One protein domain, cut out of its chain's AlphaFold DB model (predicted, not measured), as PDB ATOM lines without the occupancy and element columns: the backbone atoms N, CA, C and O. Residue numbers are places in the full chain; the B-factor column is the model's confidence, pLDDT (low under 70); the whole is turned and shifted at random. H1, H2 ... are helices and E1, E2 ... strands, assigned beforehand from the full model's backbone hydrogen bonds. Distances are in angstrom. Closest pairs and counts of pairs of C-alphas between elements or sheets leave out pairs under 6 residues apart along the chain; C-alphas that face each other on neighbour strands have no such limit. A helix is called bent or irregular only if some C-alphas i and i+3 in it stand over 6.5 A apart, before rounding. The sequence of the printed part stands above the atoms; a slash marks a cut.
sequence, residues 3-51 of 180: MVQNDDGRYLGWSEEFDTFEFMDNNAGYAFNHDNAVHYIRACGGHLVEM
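AT A GLANCE: This is residues 3 to 51 of the 180 residues of an uncharacterized protein of Lactobacillus pantheris DSM 15945 = JCM 12539 = NBRC 106106 (UniProt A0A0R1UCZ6). Two small two-stranded sheets make the two halves of this domain along its longest axis: in one half the hairpin of E2 and E3, and in the other the pair of E1 and E4 with the one named helix, H1, packed over one face of it. The turn at residues 16 to 19, between E2 and E3, makes one end of the long axis, and E4 lies toward the other end, with E1 beside it nearer the middle of the domain. The printed part has 49 residues, with four named strands and one named helix in the order E1, E2, E3, H1, E4 along the chain; both sheets are antiparallel, and the class is mixed, helices and strands. The whole is compact, with a radius of gyration of the C-alphas of 9.7 A and spans of 26 by 19 by 16 A.

HOW THE PARTS SIT: E2, residues 11 to 15, and E3, residues 20 to 24, form a hairpin of antiparallel neighbours, with 136 degrees between their directions. N 13 and O 22, at 2.8 A, and N 22 and O 13, at 2.9 A, are within hydrogen-bond range. E1, residues 3 to 5, comes closest to E2 with the C-alphas of Gln 5 and Tyr 11, 4.5 A apart. E1 is the antiparallel neighbour of E4, residues 47 to 50, at 138 degrees; N 3 and O 49 are 2.8 A apart, and N 5 and O 47 are 2.9 A apart. H1, residues 34 to 44, comes closest to E1 with the C-alphas of Val 4 and Ala 37, 6.2 A apart. The closest C-alphas of H1 and E4 are those of Ile 41 and His 47, 6.2 A apart. Those of H1 and E3 are Phe 21 and Cys 44, at 7.8 A. H1 and E2 are only just apart, with closest C-alphas at 8.4 A, and E4 is apart from both E2 and E3. In H1 every O i to N i+4 pair is within hydrogen-bond range.

IN THESE COORDINATES: E2 and E3 each measure 11.7 A from first to last C-alpha; E2 begins with C-alpha 11 at (76.900, 98.947, 153.962). E1 measures 6.4 A and begins with C-alpha 3 at (73.680, 98.959, 160.001). H1 is 15.1 A long and is not bent. E4 is 10.0 A long and ends with C-alpha 50 at (67.694, 96.930, 161.477).

THE WHOLE: The two C-alphas farthest apart, those of Glu 17 and Glu 50, are 27.3 A apart, while those of Met 3 and Met 51, the first and last printed, are 6.7 A apart. The printed part has no cut. The links E1 to E2, E2 to E3 and H1 to E4 are tight; E3 to H1, with 9 residues between them, is short but not tight. The mean pLDDT of the printed part is 87.7, and residues 26 to 28, in that link, are under 70.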
ATOM      1  N   MET A   3      72.683  98.644 161.021       91.44
ATOM      2  CA  MET A   3      73.680  98.959 160.001       91.44
ATOM      3  C   MET A   3      73.301 100.270 159.323       91.44
ATOM      4  O   MET A   3      72.143 100.688 159.366       91.44
ATOM      5  N   VAL A   4      74.279 100.908 158.691       92.75
ATOM      6  CA  VAL A   4      74.050 102.074 157.836       92.75
ATOM      7  C   VAL A   4      74.215 101.630 156.392       92.75
ATOM      8  O   VAL A   4      75.269 101.102 156.037       92.75
ATOM      9  N   GLN A   5      73.176 101.809 155.581       92.50
ATOM     10  CA  GLN A   5      73.158 101.427 154.170       92.50
ATOM     11  C   GLN A   5      72.963 102.667 153.296       92.50
ATOM     12  O   GLN A   5      72.197 103.560 153.654       92.50
ATOM     13  N   ASN A   6      73.662 102.755 152.167       92.44
ATOM     14  CA  ASN A   6      73.405 103.796 151.169       92.44
ATOM     15  C   ASN A   6      72.350 103.354 150.141       92.44
ATOM     16  O   ASN A   6      71.874 102.220 150.160       92.44
ATOM     17  N   ASP A   7      72.006 104.256 149.222       92.19
ATOM     18  CA  ASP A   7      70.982 104.015 148.196       92.19
ATOM     19  C   ASP A   7      71.396 102.952 147.161       92.19
ATOM     20  O   ASP A   7      70.540 102.360 146.506       92.19
ATOM     21  N   ASP A   8      72.695 102.646 147.066       90.56
ATOM     22  CA  ASP A   8      73.232 101.573 146.218       90.56
ATOM     23  C   ASP A   8      73.173 100.193 146.902       90.56
ATOM     24  O   ASP A   8      73.631  99.195 146.346       90.56
ATOM     25  N   GLY A   9      72.657 100.120 148.132       88.75
ATOM     26  CA  GLY A   9      72.576  98.885 148.906       88.75
ATOM     27  C   GLY A   9      73.884  98.471 149.593       88.75
ATOM     28  O   GLY A   9      73.941  97.390 150.185       88.75
ATOM     29  N   ARG A  10      74.920  99.316 149.563       91.00
ATOM     30  CA  ARG A  10      76.218  99.075 150.213       91.00
ATOM     31  C   ARG A  10      76.156  99.449 151.685       91.00
ATOM     32  O   ARG A  10      75.490 100.415 152.060       91.00
ATOM     33  N   TYR A  11      76.888  98.719 152.519       92.12
ATOM     34  CA  TYR A  11      76.900  98.947 153.962       92.12
ATOM     35  C   TYR A  11      78.163  99.670 154.416       92.12
ATOM     36  O   TYR A  11      79.256  99.407 153.913       92.12
ATOM     37  N   LEU A  12      78.005 100.569 155.385       92.31
ATOM     38  CA  LEU A  12      79.106 101.318 155.970       92.31
ATOM     39  C   LEU A  12      80.024 100.387 156.775       92.31
ATOM     40  O   LEU A  12      79.562  99.655 157.656       92.31
ATOM     41  N   GLY A  13      81.321 100.442 156.500       91.19
ATOM     42  CA  GLY A  13      82.356  99.701 157.213       91.19
ATOM     43  C   GLY A  13      83.665 100.480 157.298       91.19
ATOM     44  O   GLY A  13      83.781 101.565 156.736       91.19
ATOM     45  N   TRP A  14      84.631  99.950 158.046       88.31
ATOM     46  CA  TRP A  14      85.961 100.547 158.165       88.31
ATOM     47  C   TRP A  14      86.841 100.159 156.974       88.31
ATOM     48  O   TRP A  14      87.007  98.972 156.692       88.31
ATOM     49  N   SER A  15      87.407 101.156 156.302       86.00
ATOM     50  CA  SER A  15      88.378 100.992 155.225       86.00
ATOM     51  C   SER A  15      89.787 101.134 155.791       86.00
ATOM     52  O   SER A  15      90.189 102.223 156.199       86.00
ATOM     53  N   GLU A  16      90.548 100.036 155.830       84.31
ATOM     54  CA  GLU A  16      91.953 100.068 156.273       84.31
ATOM     55  C   GLU A  16      92.849 100.864 155.313       84.31
ATOM     56  O   GLU A  16      93.856 101.424 155.736       84.31
ATOM     57  N   GLU A  17      92.485 100.938 154.028       84.00
ATOM     58  CA  GLU A  17      93.245 101.665 153.006       84.00
ATOM     59  C   GLU A  17      93.182 103.184 153.214       84.00
ATOM     60  O   GLU A  17      94.190 103.877 153.063       84.00
ATOM     61  N   PHE A  18      92.008 103.693 153.590       83.31
ATOM     62  CA  PHE A  18      91.753 105.129 153.739       83.31
ATOM     63  C   PHE A  18      91.654 105.589 155.199       83.31
ATOM     64  O   PHE A  18      91.423 106.773 155.441       83.31
ATOM     65  N   ASP A  19      91.832 104.674 156.160       87.25
ATOM     66  CA  ASP A  19      91.749 104.924 157.607       87.25
ATOM     67  C   ASP A  19      90.448 105.657 158.004       87.25
ATOM     68  O   ASP A  19      90.435 106.595 158.804       87.25
ATOM     69  N   THR A  20      89.330 105.277 157.368       88.62
ATOM     70  CA  THR A  20      88.032 105.959 157.501       88.62
ATOM     71  C   THR A  20      86.845 105.027 157.235       88.62
ATOM     72  O   THR A  20      87.007 103.891 156.791       88.62
ATOM     73  N   PHE A  21      85.627 105.503 157.507       89.00
ATOM     74  CA  PHE A  21      84.392 104.777 157.204       89.00
ATOM     75  C   PHE A  21      83.936 104.997 155.759       89.00
ATOM     76  O   PHE A  21      83.767 106.136 155.324       89.00
ATOM     77  N   GLU A  22      83.656 103.902 155.053       90.19
ATOM     78  CA  GLU A  22      83.227 103.899 153.653       90.19
ATOM     79  C   GLU A  22      82.123 102.868 153.389       90.19
ATOM     80  O   GLU A  22      81.944 101.902 154.133       90.19
ATOM     81  N   PHE A  23      81.363 103.075 152.312       91.38
ATOM     82  CA  PHE A  23      80.341 102.130 151.870       91.38
ATOM     83  C   PHE A  23      80.959 101.019 151.023       91.38
ATOM     84  O   PHE A  23      81.460 101.270 149.927       91.38
ATOM     85  N   MET A  24      80.882  99.787 151.523       86.12
ATOM     86  CA  MET A  24      81.597  98.636 150.972       86.12
ATOM     87  C   MET A  24      80.668  97.669 150.223       86.12
ATOM     88  O   MET A  24      79.552  97.393 150.670       86.12
ATOM     89  N   ASP A  25      81.160  97.107 149.115       77.88
ATOM     90  CA  ASP A  25      80.427  96.158 148.257       77.88
ATOM     91  C   ASP A  25      80.314  94.738 148.854       77.88
ATOM     92  O   ASP A  25      79.398  93.984 148.533       77.88
ATOM     93  N   ASN A  26      81.222  94.356 149.762       64.25
ATOM     94  CA  ASN A  26      81.477  92.945 150.096       64.25
ATOM     95  C   ASN A  26      80.854  92.452 151.414       64.25
ATOM     96  O   ASN A  26      81.467  91.663 152.130       64.25
ATOM     97  N   ASN A  27      79.634  92.878 151.753       59.56
ATOM     98  CA  ASN A  27      78.904  92.385 152.937       59.56
ATOM     99  C   ASN A  27      79.649  92.574 154.289       59.56
ATOM    100  O   ASN A  27      79.278  91.980 155.297       59.56
ATOM    101  N   ALA A  28      80.693  93.412 154.315       65.81
ATOM    102  CA  ALA A  28      81.570  93.689 155.458       65.81
ATOM    103  C   ALA A  28      81.144  94.961 156.217       65.81
ATOM    104  O   ALA A  28      81.969  95.737 156.701       65.81
ATOM    105  N   GLY A  29      79.833  95.200 156.279       74.06
ATOM    106  CA  GLY A  29      79.272  96.326 157.010       74.06
ATOM    107  C   GLY A  29      79.400  96.132 158.516       74.06
ATOM    108  O   GLY A  29      79.273  95.019 159.032       74.06
ATOM    109  N   TYR A  30      79.627  97.227 159.229       85.81
ATOM    110  CA  TYR A  30      79.697  97.202 160.680       85.81
ATOM    111  C   TYR A  30      78.296  97.286 161.276       85.81
ATOM    112  O   TYR A  30      77.416  98.009 160.806       85.81
ATOM    113  N   ALA A  31      78.112  96.525 162.346       88.06
ATOM    114  CA  ALA A  31      76.928  96.581 163.172       88.06
ATOM    115  C   ALA A  31      77.159  97.579 164.311       88.06
ATOM    116  O   ALA A  31      78.138  97.490 165.054       88.06
ATOM    117  N   PHE A  32      76.238  98.517 164.467       88.56
ATOM    118  CA  PHE A  32      76.303  99.599 165.434       88.56
ATOM    119  C   PHE A  32      75.138  99.509 166.431       88.56
ATOM    120  O   PHE A  32      74.074  98.929 166.168       88.56
ATOM    121  N   ASN A  33      75.319 100.132 167.598       89.56
ATOM    122  CA  ASN A  33      74.173 100.538 168.406       89.56
ATOM    123  C   ASN A  33      73.415 101.677 167.689       89.56
ATOM    124  O   ASN A  33      73.926 102.270 166.739       89.56
ATOM    125  N   HIS A  34      72.189 101.962 168.128       89.38
ATOM    126  CA  HIS A  34      71.334 102.945 167.459       89.38
ATOM    127  C   HIS A  34      71.979 104.339 167.403       89.38
ATOM    128  O   HIS A  34      72.013 104.955 166.342       89.38
ATOM    129  N   ASP A  35      72.550 104.811 168.512       91.94
ATOM    130  CA  ASP A  35      73.096 106.168 168.606       91.94
ATOM    131  C   ASP A  35      74.324 106.365 167.708       91.94
ATOM    132  O   ASP A  35      74.425 107.371 167.005       91.94
ATOM    133  N   ASN A  36      75.216 105.372 167.652       91.50
ATOM    134  CA  ASN A  36      76.356 105.370 166.740       91.50
ATOM    135  C   ASN A  36      75.890 105.299 165.283       91.50
ATOM    136  O   ASN A  36      76.408 106.026 164.441       91.50
ATOM    137  N   ALA A  37      74.890 104.473 164.973       91.44
ATOM    138  CA  ALA A  37      74.355 104.383 163.619       91.44
ATOM    139  C   ALA A  37      73.742 105.723 163.161       91.44
ATOM    140  O   ALA A  37      74.019 106.186 162.056       91.44
ATOM    141  N   VAL A  38      72.985 106.402 164.035       93.12
ATOM    142  CA  VAL A  38      72.452 107.753 163.781       93.12
ATOM    143  C   VAL A  38      73.575 108.776 163.608       93.12
ATOM    144  O   VAL A  38      73.481 109.647 162.741       93.12
ATOM    145  N   HIS A  39      74.641 108.685 164.407       93.75
ATOM    146  CA  HIS A  39      75.821 109.531 164.245       93.75
ATOM    147  C   HIS A  39      76.451 109.356 162.854       93.75
ATOM    148  O   HIS A  39      76.669 110.348 162.158       93.75
ATOM    149  N   TYR A  40      76.666 108.115 162.412       92.19
ATOM    150  CA  TYR A  40      77.260 107.831 161.106       92.19
ATOM    151  C   TYR A  40      76.367 108.217 159.931       92.19
ATOM    152  O   TYR A  40      76.885 108.693 158.929       92.19
ATOM    153  N   ILE A  41      75.043 108.129 160.055       93.50
ATOM    154  CA  ILE A  41      74.137 108.649 159.019       93.50
ATOM    155  C   ILE A  41      74.326 110.152 158.818       93.50
ATOM    156  O   ILE A  41      74.328 110.636 157.690       93.50
ATOM    157  N   ARG A  42      74.523 110.911 159.902       92.38
ATOM    158  CA  ARG A  42      74.766 112.359 159.806       92.38
ATOM    159  C   ARG A  42      76.121 112.683 159.181       92.38
ATOM    160  O   ARG A  42      76.238 113.715 158.531       92.38
ATOM    161  N   ALA A  43      77.127 111.842 159.412       90.50
ATOM    162  CA  ALA A  43      78.489 112.059 158.929       90.50
ATOM    163  C   ALA A  43      78.702 111.574 157.485       90.50
ATOM    164  O   ALA A  43      79.336 112.262 156.691       90.50
ATOM    165  N   CYS A  44      78.172 110.399 157.153       87.94
ATOM    166  CA  CYS A  44      78.462 109.662 155.923       87.94
ATOM    167  C   CYS A  44      77.244 109.548 154.988       87.94
ATOM    168  O   CYS A  44      77.399 109.143 153.840       87.94
ATOM    169  N   GLY A  45      76.041 109.903 155.448       90.94
ATOM    170  CA  GLY A  45      74.789 109.692 154.718       90.94
ATOM    171  C   GLY A  45      74.224 108.275 154.874       90.94
ATOM    172  O   GLY A  45      74.641 107.508 155.741       90.94
ATOM    173  N   GLY A  46      73.254 107.928 154.025       92.31
ATOM    174  CA  GLY A  46      72.554 106.641 154.059       92.31
ATOM    175  C   GLY A  46      71.376 106.600 155.037       92.31
ATOM    176  O   GLY A  46      70.862 107.629 155.472       92.31
ATOM    177  N   HIS A  47      70.929 105.392 155.368       93.94
ATOM    178  CA  HIS A  47      69.784 105.136 156.235       93.94
ATOM    179  C   HIS A  47      70.024 103.940 157.166       93.94
ATOM    180  O   HIS A  47      70.908 103.112 156.942       93.94
ATOM    181  N   LEU A  48      69.235 103.874 158.242       92.81
ATOM    182  CA  LEU A  48      69.289 102.783 159.212       92.81
ATOM    183  C   LEU A  48      68.644 101.522 158.640       92.81
ATOM    184  O   LEU A  48      67.492 101.552 158.213       92.81
ATOM    185  N   VAL A  49      69.353 100.404 158.757       89.88
ATOM    186  CA  VAL A  49      68.822  99.062 158.519       89.88
ATOM    187  C   VAL A  49      68.890  98.279 159.823       89.88
ATOM    188  O   VAL A  49      69.959  98.126 160.421       89.88
ATOM    189  N   GLU A  50      67.748  97.793 160.299       88.50
ATOM    190  CA  GLU A  50      67.694  96.930 161.477       88.50
ATOM    191  C   GLU A  50      68.147  95.513 161.090       88.50
ATOM    192  O   GLU A  50      67.530  94.867 160.248       88.50
ATOM    193  N   MET A  51      69.234  95.010 161.689       80.25
ATOM    194  CA  MET A  51      69.781  93.687 161.328       80.25
ATOM    195  C   MET A  51      68.950  92.523 161.854       80.25
ATOM    196  O   MET A  51      68.973  91.425 161.304       80.25
TER     197      MET A  51